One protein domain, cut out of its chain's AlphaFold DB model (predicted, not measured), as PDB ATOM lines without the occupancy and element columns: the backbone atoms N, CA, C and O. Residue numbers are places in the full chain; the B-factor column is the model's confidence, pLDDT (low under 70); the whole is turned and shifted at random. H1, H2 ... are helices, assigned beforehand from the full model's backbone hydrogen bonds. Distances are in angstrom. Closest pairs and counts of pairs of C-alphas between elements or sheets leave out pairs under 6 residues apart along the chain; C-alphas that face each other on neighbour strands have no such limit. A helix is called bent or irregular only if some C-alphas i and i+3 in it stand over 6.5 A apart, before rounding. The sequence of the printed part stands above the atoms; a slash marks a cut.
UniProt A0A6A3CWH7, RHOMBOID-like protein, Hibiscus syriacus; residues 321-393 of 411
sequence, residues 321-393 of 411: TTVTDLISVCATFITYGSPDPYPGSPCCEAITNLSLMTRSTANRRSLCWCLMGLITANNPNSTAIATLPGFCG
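Overview. This is residues 321 to 393 of the 411 residues of the protein "RHOMBOID-like protein" of Hibiscus syriacus (UniProt A0A6A3CWH7). Two long helices, H3 and H4, make a V joined at its point by residues 358 to 360; H1 covers the gap between the arms on one side, and H5 crosses the open mouth on the other side. Short H2 follows H1 beyond the mouth, and residues 337 to 345 fold back from it to the start of H3. The printed part has 73 residues with five named helices, in the order H1, H2, H3, H4, H5, and no named strand; its class is all helix. It is compact, with a radius of gyration of the C-alphas of 11.5 A, and rounded, with spans of 33 by 27 by 19 A.

Arrangement. H4, residues 361 to 377, is the longest helix. With residues 367 to 374 alone it touches H1, residues 321 to 328, the same way at a steep tilt of 57 degrees; the closest C-alphas, of Val 323 and Cys 370, are 6.9 A apart. H4 and H3, residues 346 to 357, are close but not clearly touching, at a steep tilt of 41 degrees, opposite ways; the closest C-alphas, of Met 357 and Asn 363, are 6.4 A apart. H1 touches H3 at a shallow tilt of 31 degrees, opposite ways, with the C-alphas of Leu 326 and Ala 350 closest at 5.3 A. H5, residues 382 to 392, is the hub, touching three helices. It touches H3, about perpendicular at 89 degrees, where residues 348 to 351 alone take part; the C-alphas of Cys 348 and Cys 392 are closest, 5.2 A apart. H5 and H4 touch only at the corner, with the C-alphas of Ile 375 and Ser 382 closest at 4.8 A. H2, residues 331 to 336, and H5 only just touch, with 3 pairs of C-alphas within 8 A, the closest being Ile 334 and Ala 384 at 5.4 A. H1 and H5 are only just apart, at 8.2 A, and H2 is apart from H3 and H4. H1 and H2 meet only through their link. Every O i to N i+4 pair is within hydrogen-bond range in H1, H2 and H4, against 7 of 8 in H3 and 4 of 7 in H5.

Along the chain. H4 runs 24.7 A from C-alpha 361 at (518.760, 352.967, 545.254) to C-alpha 377. H3 is 17.3 A long and H5 17.0 A, ending at C-alpha 392, (530.798, 344.978, 561.866). H5 is irregular: C-alphas 386 and 389 are 7.2 A apart. H1 begins at C-alpha 321, (511.720, 337.920, 555.195), and is 10.0 A long; H2 is 8.2 A.

Size, cuts and confidence. The two C-alphas farthest apart, of Pro 339 and Ala 362, are 33.2 A from each other. The printed part has no cut and no long link; the link from H2 to H3 is short and the other three are tight. The mean pLDDT of the printed part is 74.3, with residues 321 to 322, 357 to 363 and 377 to 383 under 70.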
ATOM      1  N   THR A 321     511.372 339.223 554.621       64.06
ATOM      2  CA  THR A 321     511.720 337.920 555.195       64.06
ATOM      3  C   THR A 321     513.215 337.629 555.089       64.06
ATOM      4  O   THR A 321     513.824 337.294 556.092       64.06
ATOM      5  N   THR A 322     513.844 337.882 553.940       68.50
ATOM      6  CA  THR A 322     515.291 337.703 553.734       68.50
ATOM      7  C   THR A 322     516.098 338.626 554.648       68.50
ATOM      8  O   THR A 322     517.081 338.202 555.253       68.50
ATOM      9  N   VAL A 323     515.661 339.885 554.794       72.25
ATOM     10  CA  VAL A 323     516.272 340.856 555.724       72.25
ATOM     11  C   VAL A 323     516.122 340.375 557.165       72.25
ATOM     12  O   VAL A 323     517.088 340.373 557.922       72.25
ATOM     13  N   THR A 324     514.928 339.909 557.524       71.00
ATOM     14  CA  THR A 324     514.621 339.376 558.856       71.00
ATOM     15  C   THR A 324     515.451 338.135 559.164       71.00
ATOM     16  O   THR A 324     515.983 338.019 560.263       71.00
ATOM     17  N   ASP A 325     515.622 337.232 558.202       71.19
ATOM     18  CA  ASP A 325     516.380 335.996 558.368       71.19
ATOM     19  C   ASP A 325     517.884 336.281 558.496       71.19
ATOM     20  O   ASP A 325     518.537 335.717 559.375       71.19
ATOM     21  N   LEU A 326     518.435 337.210 557.705       75.88
ATOM     22  CA  LEU A 326     519.823 337.672 557.857       75.88
ATOM     23  C   LEU A 326     520.053 338.314 559.231       75.88
ATOM     24  O   LEU A 326     521.040 338.016 559.899       75.88
ATOM     25  N   ILE A 327     519.114 339.141 559.690       79.81
ATOM     26  CA  ILE A 327     519.190 339.808 560.995       79.81
ATOM     27  C   ILE A 327     518.947 338.830 562.148       79.81
ATOM     28  O   ILE A 327     519.515 339.001 563.225       79.81
ATOM     29  N   SER A 328     518.194 337.751 561.927       78.56
ATOM     30  CA  SER A 328     517.984 336.699 562.927       78.56
ATOM     31  C   SER A 328     519.286 335.990 563.320       78.56
ATOM     32  O   SER A 328     519.415 335.519 564.447       78.56
ATOM     33  N   VAL A 329     520.302 335.994 562.447       82.31
ATOM     34  CA  VAL A 329     521.651 335.493 562.772       82.31
ATOM     35  C   VAL A 329     522.305 336.328 563.884       82.31
ATOM     36  O   VAL A 329     523.124 335.819 564.646       82.31
ATOM     37  N   CYS A 330     521.902 337.591 564.020       81.38
ATOM     38  CA  CYS A 330     522.325 338.515 565.069       81.38
ATOM     39  C   CYS A 330     521.363 338.547 566.275       81.38
ATOM     40  O   CYS A 330     521.521 339.388 567.160       81.38
ATOM     41  N   ALA A 331     520.367 337.651 566.343       81.00
ATOM     42  CA  ALA A 331     519.302 337.697 567.349       81.00
ATOM     43  C   ALA A 331     519.804 337.633 568.798       81.00
ATOM     44  O   ALA A 331     519.161 338.194 569.682       81.00
ATOM     45  N   THR A 332     520.946 336.993 569.058       78.81
ATOM     46  CA  THR A 332     521.563 336.954 570.392       78.81
ATOM     47  C   THR A 332     522.008 338.340 570.847       78.81
ATOM     48  O   THR A 332     521.639 338.762 571.937       78.81
ATOM     49  N   PHE A 333     522.710 339.085 569.991       80.56
ATOM     50  CA  PHE A 333     523.094 340.467 570.274       80.56
ATOM     51  C   PHE A 333     521.868 341.384 570.356       80.56
ATOM     52  O   PHE A 333     521.753 342.188 571.272       80.56
ATOM     53  N   ILE A 334     520.896 341.207 569.457       78.56
ATOM     54  CA  ILE A 334     519.669 342.015 569.440       78.56
ATOM     55  C   ILE A 334     518.825 341.790 570.702       78.56
ATOM     56  O   ILE A 334     518.231 342.729 571.217       78.56
ATOM     57  N   THR A 335     518.757 340.560 571.217       76.81
ATOM     58  CA  THR A 335     517.926 340.222 572.385       76.81
ATOM     59  C   THR A 335     518.638 340.500 573.708       76.81
ATOM     60  O   THR A 335     518.013 340.986 574.646       76.81
ATOM     61  N   TYR A 336     519.936 340.201 573.797       74.69
ATOM     62  CA  TYR A 336     520.678 340.205 575.064       74.69
ATOM     63  C   TYR A 336     521.747 341.301 575.162       74.69
ATOM     64  O   TYR A 336     522.381 341.432 576.207       74.69
ATOM     65  N   GLY A 337     521.989 342.065 574.091       72.62
ATOM     66  CA  GLY A 337     523.001 343.127 574.041       72.62
ATOM     67  C   GLY A 337     524.448 342.639 574.160       72.62
ATOM     68  O   GLY A 337     525.355 343.452 574.263       72.62
ATOM     69  N   SER A 338     524.675 341.323 574.195       72.38
ATOM     70  CA  SER A 338     525.993 340.710 574.358       72.38
ATOM     71  C   SER A 338     525.991 339.258 573.852       72.38
ATOM     72  O   SER A 338     524.936 338.610 573.852       72.38
ATOM     73  N   PRO A 339     527.149 338.707 573.439       75.00
ATOM     74  CA  PRO A 339     528.436 339.381 573.218       75.00
ATOM     75  C   PRO A 339     528.432 340.271 571.964       75.00
ATOM     76  O   PRO A 339     527.664 340.026 571.032       75.00
ATOM     77  N   ASP A 340     529.310 341.277 571.934       79.19
ATOM     78  CA  ASP A 340     529.442 342.190 570.794       79.19
ATOM     79  C   ASP A 340     529.884 341.438 569.522       79.19
ATOM     80  O   ASP A 340     530.795 340.596 569.574       79.19
ATOM     81  N   PRO A 341     529.263 341.714 568.361       81.12
ATOM     82  CA  PRO A 341     529.622 341.056 567.116       81.12
ATOM     83  C   PRO A 341     530.975 341.576 566.618       81.12
ATOM     84  O   PRO A 341     531.188 342.776 566.482       81.12
ATOM     85  N   TYR A 342     531.891 340.654 566.320       81.88
ATOM     86  CA  TYR A 342     533.206 340.972 565.764       81.88
ATOM     87  C   TYR A 342     533.257 340.704 564.247       81.88
ATOM     88  O   TYR A 342     532.532 339.826 563.750       81.88
ATOM     89  N   PRO A 343     534.126 341.405 563.492       80.69
ATOM     90  CA  PRO A 343     534.320 341.164 562.062       80.69
ATOM     91  C   PRO A 343     534.724 339.708 561.777       80.69
ATOM     92  O   PRO A 343     535.694 339.203 562.338       80.69
ATOM     93  N   GLY A 344     533.974 339.023 560.908       74.94
ATOM     94  CA  GLY A 344     534.147 337.591 560.617       74.94
ATOM     95  C   GLY A 344     533.251 336.649 561.434       74.94
ATOM     96  O   GLY A 344     533.265 335.442 561.199       74.94
ATOM     97  N   SER A 345     532.444 337.174 562.362       82.88
ATOM     98  CA  SER A 345     531.352 336.417 562.984       82.88
ATOM     99  C   SER A 345     530.211 336.142 561.985       82.88
ATOM    100  O   SER A 345     530.018 336.925 561.051       82.88
ATOM    101  N   PRO A 346     529.388 335.091 562.198       81.31
ATOM    102  CA  PRO A 346     528.232 334.804 561.341       81.31
ATOM    103  C   PRO A 346     527.248 335.978 561.230       81.31
ATOM    104  O   PRO A 346     526.637 336.182 560.184       81.31
ATOM    105  N   CYS A 347     527.121 336.771 562.299       83.50
ATOM    106  CA  CYS A 347     526.297 337.975 562.319       83.50
ATOM    107  C   CYS A 347     526.859 339.055 561.377       83.50
ATOM    108  O   CYS A 347     526.137 339.570 560.526       83.50
ATOM    109  N   CYS A 348     528.161 339.347 561.437       85.00
ATOM    110  CA  CYS A 348     528.766 340.330 560.536       85.00
ATOM    111  C   CYS A 348     528.860 339.855 559.079       85.00
ATOM    112  O   CYS A 348     528.789 340.672 558.163       85.00
ATOM    113  N   GLU A 349     528.956 338.548 558.836       82.56
ATOM    114  CA  GLU A 349     528.847 337.974 557.489       82.56
ATOM    115  C   GLU A 349     527.429 338.169 556.917       82.56
ATOM    116  O   GLU A 349     527.269 338.565 555.763       82.56
ATOM    117  N   ALA A 350     526.388 338.016 557.746       79.50
ATOM    118  CA  ALA A 350     525.011 338.313 557.353       79.50
ATOM    119  C   ALA A 350     524.805 339.803 557.018       79.50
ATOM    120  O   ALA A 350     524.199 340.125 555.995       79.50
ATOM    121  N   ILE A 351     525.371 340.719 557.812       82.81
ATOM    122  CA  ILE A 351     525.351 342.162 557.509       82.81
ATOM    123  C   ILE A 351     526.148 342.481 556.233       82.81
ATOM    124  O   ILE A 351     525.747 343.350 555.458       82.81
ATOM    125  N   THR A 352     527.228 341.747 555.954       82.38
ATOM    126  CA  THR A 352     527.990 341.892 554.701       82.38
ATOM    127  C   THR A 352     527.111 341.550 553.502       82.38
ATOM    128  O   THR A 352     527.024 342.336 552.559       82.38
ATOM    129  N   ASN A 353     526.373 340.442 553.570       77.06
ATOM    130  CA  ASN A 353     525.434 340.047 552.520       77.06
ATOM    131  C   ASN A 353     524.279 341.039 552.356       77.06
ATOM    132  O   ASN A 353     523.856 341.316 551.234       77.06
ATOM    133  N   LEU A 354     523.834 341.646 553.455       75.56
ATOM    134  CA  LEU A 354     522.851 342.722 553.427       75.56
ATOM    135  C   LEU A 354     523.399 343.966 552.701       75.56
ATOM    136  O   LEU A 354     522.710 344.553 551.869       75.56
ATOM    137  N   SER A 355     524.668 344.324 552.927       76.75
ATOM    138  CA  SER A 355     525.315 345.452 552.241       76.75
ATOM    139  C   SER A 355     525.427 345.251 550.724       76.75
ATOM    140  O   SER A 355     525.268 346.205 549.964       76.75
ATOM    141  N   LEU A 356     525.589 344.011 550.250       70.00
ATOM    142  CA  LEU A 356     525.612 343.709 548.815       70.00
ATOM    143  C   LEU A 356     524.263 344.000 548.137       70.00
ATOM    144  O   LEU A 356     524.232 344.389 546.968       70.00
ATOM    145  N   MET A 357     523.154 343.897 548.879       66.75
ATOM    146  CA  MET A 357     521.810 344.228 548.387       66.75
ATOM    147  C   MET A 357     521.593 345.741 548.249       66.75
ATOM    148  O   MET A 357     520.828 346.168 547.384       66.75
ATOM    149  N   THR A 358     522.319 346.560 549.021       65.88
ATOM    150  CA  THR A 358     522.225 348.036 549.020       65.88
ATOM    151  C   THR A 358     522.900 348.717 547.822       65.88
ATOM    152  O   THR A 358     523.044 349.937 547.808       65.88
ATOM    153  N   ARG A 359     523.327 347.975 546.791       64.69
ATOM    154  CA  ARG A 359     523.963 348.565 545.597       64.69
ATOM    155  C   ARG A 359     523.022 349.421 544.746       64.69
ATOM    156  O   ARG A 359     523.485 350.370 544.130       64.69
ATOM    157  N   SER A 360     521.725 349.113 544.743       63.94
ATOM    158  CA  SER A 360     520.702 349.870 544.010       63.94
ATOM    159  C   SER A 360     519.889 350.760 544.954       63.94
ATOM    160  O   SER A 360     519.519 350.330 546.050       63.94
ATOM    161  N   THR A 361     519.567 351.977 544.512       63.41
ATOM    162  CA  THR A 361     518.760 352.967 545.254       63.41
ATOM    163  C   THR A 361     517.367 352.431 545.609       63.41
ATOM    164  O   THR A 361     516.880 352.621 546.723       63.41
ATOM    165  N   ALA A 362     516.750 351.658 544.708       61.12
ATOM    166  CA  ALA A 362     515.467 350.996 544.953       61.12
ATOM    167  C   ALA A 362     515.568 349.947 546.074       61.12
ATOM    168  O   ALA A 362     514.748 349.936 546.992       61.12
ATOM    169  N   ASN A 363     516.625 349.127 546.058       67.06
ATOM    170  CA  ASN A 363     516.849 348.108 547.084       67.06
ATOM    171  C   ASN A 363     517.150 348.728 548.450       67.06
ATOM    172  O   ASN A 363     516.725 348.184 549.465       67.06
ATOM    173  N   ARG A 364     517.856 349.865 548.491       72.88
ATOM    174  CA  ARG A 364     518.107 350.599 549.738       72.88
ATOM    175  C   ARG A 364     516.816 351.071 550.391       72.88
ATOM    176  O   ARG A 364     516.663 350.897 551.595       72.88
ATOM    177  N   ARG A 365     515.876 351.601 549.602       71.50
ATOM    178  CA  ARG A 365     514.556 352.006 550.107       71.50
ATOM    179  C   ARG A 365     513.788 350.812 550.659       71.50
ATOM    180  O   ARG A 365     513.335 350.871 551.796       71.50
ATOM    181  N   SER A 366     513.693 349.713 549.909       70.56
ATOM    182  CA  SER A 366     513.018 348.492 550.378       70.56
ATOM    183  C   SER A 366     513.643 347.942 551.663       70.56
ATOM    184  O   SER A 366     512.934 347.619 552.610       70.56
ATOM    185  N   LEU A 367     514.974 347.900 551.733       75.00
ATOM    186  CA  LEU A 367     515.721 347.422 552.895       75.00
ATOM    187  C   LEU A 367     515.551 348.354 554.104       75.00
ATOM    188  O   LEU A 367     515.378 347.862 555.217       75.00
ATOM    189  N   CYS A 368     515.505 349.674 553.891       75.88
ATOM    190  CA  CYS A 368     515.156 350.655 554.920       75.88
ATOM    191  C   CYS A 368     513.748 350.399 555.480       75.88
ATOM    192  O   CYS A 368     513.595 350.253 556.691       75.88
ATOM    193  N   TRP A 369     512.735 350.237 554.618       73.94
ATOM    194  CA  TRP A 369     511.363 349.925 555.044       73.94
ATOM    195  C   TRP A 369     511.291 348.638 555.880       73.94
ATOM    196  O   TRP A 369     510.634 348.611 556.920       73.94
ATOM    197  N   CYS A 370     512.011 347.587 555.474       74.19
ATOM    198  CA  CYS A 370     512.069 346.329 556.221       74.19
ATOM    199  C   CYS A 370     512.761 346.477 557.585       74.19
ATOM    200  O   CYS A 370     512.274 345.953 558.585       74.19
ATOM    201  N   LEU A 371     513.889 347.192 557.638       77.25
ATOM    202  CA  LEU A 371     514.623 347.439 558.880       77.25
ATOM    203  C   LEU A 371     513.793 348.243 559.880       77.25
ATOM    204  O   LEU A 371     513.738 347.871 561.050       77.25
ATOM    205  N   MET A 372     513.092 349.284 559.425       75.56
ATOM    206  CA  MET A 372     512.199 350.068 560.285       75.56
ATOM    207  C   MET A 372     511.034 349.218 560.817       75.56
ATOM    208  O   MET A 372     510.656 349.339 561.985       75.56
ATOM    209  N   GLY A 373     510.519 348.280 560.013       71.12
ATOM    210  CA  GLY A 373     509.543 347.285 560.469       71.12
ATOM    211  C   GLY A 373     510.068 346.380 561.594       71.12
ATOM    212  O   GLY A 373     509.338 346.061 562.530       71.12
ATOM    213  N   LEU A 374     511.349 346.005 561.560       72.94
ATOM    214  CA  LEU A 374     511.975 345.181 562.605       72.94
ATOM    215  C   LEU A 374     512.307 345.978 563.872       72.94
ATOM    216  O   LEU A 374     512.130 345.484 564.983       72.94
ATOM    217  N   ILE A 375     512.755 347.221 563.709       73.62
ATOM    218  CA  ILE A 375     513.044 348.151 564.809       73.62
ATOM    219  C   ILE A 375     511.774 348.437 565.615       73.62
ATOM    220  O   ILE A 375     511.812 348.422 566.845       73.62
ATOM    221  N   THR A 376     510.642 348.642 564.936       70.75
ATOM    222  CA  THR A 376     509.346 348.876 565.595       70.75
ATOM    223  C   THR A 376     508.801 347.626 566.292       70.75
ATOM    224  O   THR A 376     508.193 347.748 567.355       70.75
ATOM    225  N   ALA A 377     509.062 346.426 565.758       66.81
ATOM    226  CA  ALA A 377     508.620 345.161 566.348       66.81
ATOM    227  C   ALA A 377     509.427 344.715 567.589       66.81
ATOM    228  O   ALA A 377     508.873 344.048 568.461       66.81
ATOM    229  N   ASN A 378     510.708 345.095 567.702       66.38
ATOM    230  CA  ASN A 378     511.639 344.597 568.734       66.38
ATOM    231  C   ASN A 378     511.896 345.577 569.907       66.38
ATOM    232  O   ASN A 378     512.941 345.530 570.563       66.38
ATOM    233  N   ASN A 379     510.957 346.477 570.192       59.62
ATOM    234  CA  ASN A 379     511.060 347.471 571.271       59.62
ATOM    235  C   ASN A 379     511.173 346.769 572.655       59.62
ATOM    236  O   ASN A 379     510.266 345.988 572.962       59.62
ATOM    237  N   PRO A 380     512.239 346.960 573.484       53.25
ATOM    238  CA  PRO A 380     513.094 348.151 573.649       53.25
ATOM    239  C   PRO A 380     514.554 348.068 573.136       53.25
ATOM    240  O   PRO A 380     515.335 348.978 573.403       53.25
ATOM    241  N   ASN A 381     514.946 347.038 572.373       61.09
ATOM    242  CA  ASN A 381     516.325 346.877 571.859       61.09
ATOM    243  C   ASN A 381     516.512 347.406 570.419       61.09
ATOM    244  O   ASN A 381     517.400 346.970 569.683       61.09
ATOM    245  N   SER A 382     515.679 348.357 569.996       61.50
ATOM    246  CA  SER A 382     515.694 348.981 568.663       61.50
ATOM    247  C   SER A 382     517.057 349.590 568.287       61.50
ATOM    248  O   SER A 382     517.459 349.562 567.122       61.50
ATOM    249  N   THR A 383     517.815 350.060 569.279       67.88
ATOM    250  CA  THR A 383     519.171 350.614 569.131       67.88
ATOM    251  C   THR A 383     520.238 349.559 568.815       67.88
ATOM    252  O   THR A 383     521.242 349.878 568.175       67.88
ATOM    253  N   ALA A 384     520.029 348.290 569.184       72.38
ATOM    254  CA  ALA A 384     520.960 347.207 568.859       72.38
ATOM    255  C   ALA A 384     520.977 346.926 567.348       72.38
ATOM    256  O   ALA A 384     522.037 346.716 566.767       72.38
ATOM    257  N   ILE A 385     519.816 346.994 566.683       74.00
ATOM    258  CA  ILE A 385     519.713 346.791 565.228       74.00
ATOM    259  C   ILE A 385     520.404 347.932 564.465       74.00
ATOM    260  O   ILE A 385     521.133 347.682 563.507       74.00
ATOM    261  N   ALA A 386     520.226 349.172 564.927       74.19
ATOM    262  CA  ALA A 386     520.847 350.366 564.351       74.19
ATOM    263  C   ALA A 386     522.386 350.369 564.445       74.19
ATOM    264  O   ALA A 386     523.067 350.901 563.570       74.19
ATOM    265  N   THR A 387     522.950 349.756 565.489       80.06
ATOM    266  CA  THR A 387     524.399 349.765 565.762       80.06
ATOM    267  C   THR A 387     525.159 348.591 565.134       80.06
ATOM    268  O   THR A 387     526.382 348.671 564.986       80.06
ATOM    269  N   LEU A 388     524.461 347.538 564.687       80.00
ATOM    270  CA  LEU A 388     525.044 346.352 564.038       80.00
ATOM    271  C   LEU A 388     526.025 346.666 562.890       80.00
ATOM    272  O   LEU A 388     527.129 346.112 562.895       80.00
ATOM    273  N   PRO A 389     525.701 347.550 561.922       80.81
ATOM    274  CA  PRO A 389     526.621 347.861 560.826       80.81
ATOM    275  C   PRO A 389     527.915 348.520 561.320       80.81
ATOM    276  O   PRO A 389     528.983 348.276 560.759       80.81
ATOM    277  N   GLY A 390     527.825 349.304 562.402       80.94
ATOM    278  CA  GLY A 390     528.959 349.965 563.044       80.94
ATOM    279  C   GLY A 390     529.925 348.975 563.692       80.94
ATOM    280  O   GLY A 390     531.121 349.035 563.416       80.94
ATOM    281  N   PHE A 391     529.419 348.015 564.474       81.19
ATOM    282  CA  PHE A 391     530.249 346.966 565.087       81.19
ATOM    283  C   PHE A 391     530.933 346.067 564.053       81.19
ATOM    284  O   PHE A 391     532.084 345.664 564.225       81.19
ATOM    285  N   CYS A 392     530.246 345.786 562.946       80.75
ATOM    286  CA  CYS A 392     530.798 344.978 561.866       80.75
ATOM    287  C   CYS A 392     531.719 345.757 560.912       80.75
ATOM    288  O   CYS A 392     532.400 345.132 560.099       80.75
ATOM    289  N   GLY A 393     531.756 347.093 560.997       79.19
ATOM    290  CA  GLY A 393     532.554 347.952 560.117       79.19
ATOM    291  C   GLY A 393     532.069 347.982 558.664       79.19
ATOM    292  O   GLY A 393     532.874 348.170 557.754       79.19
TER     293      GLY A 393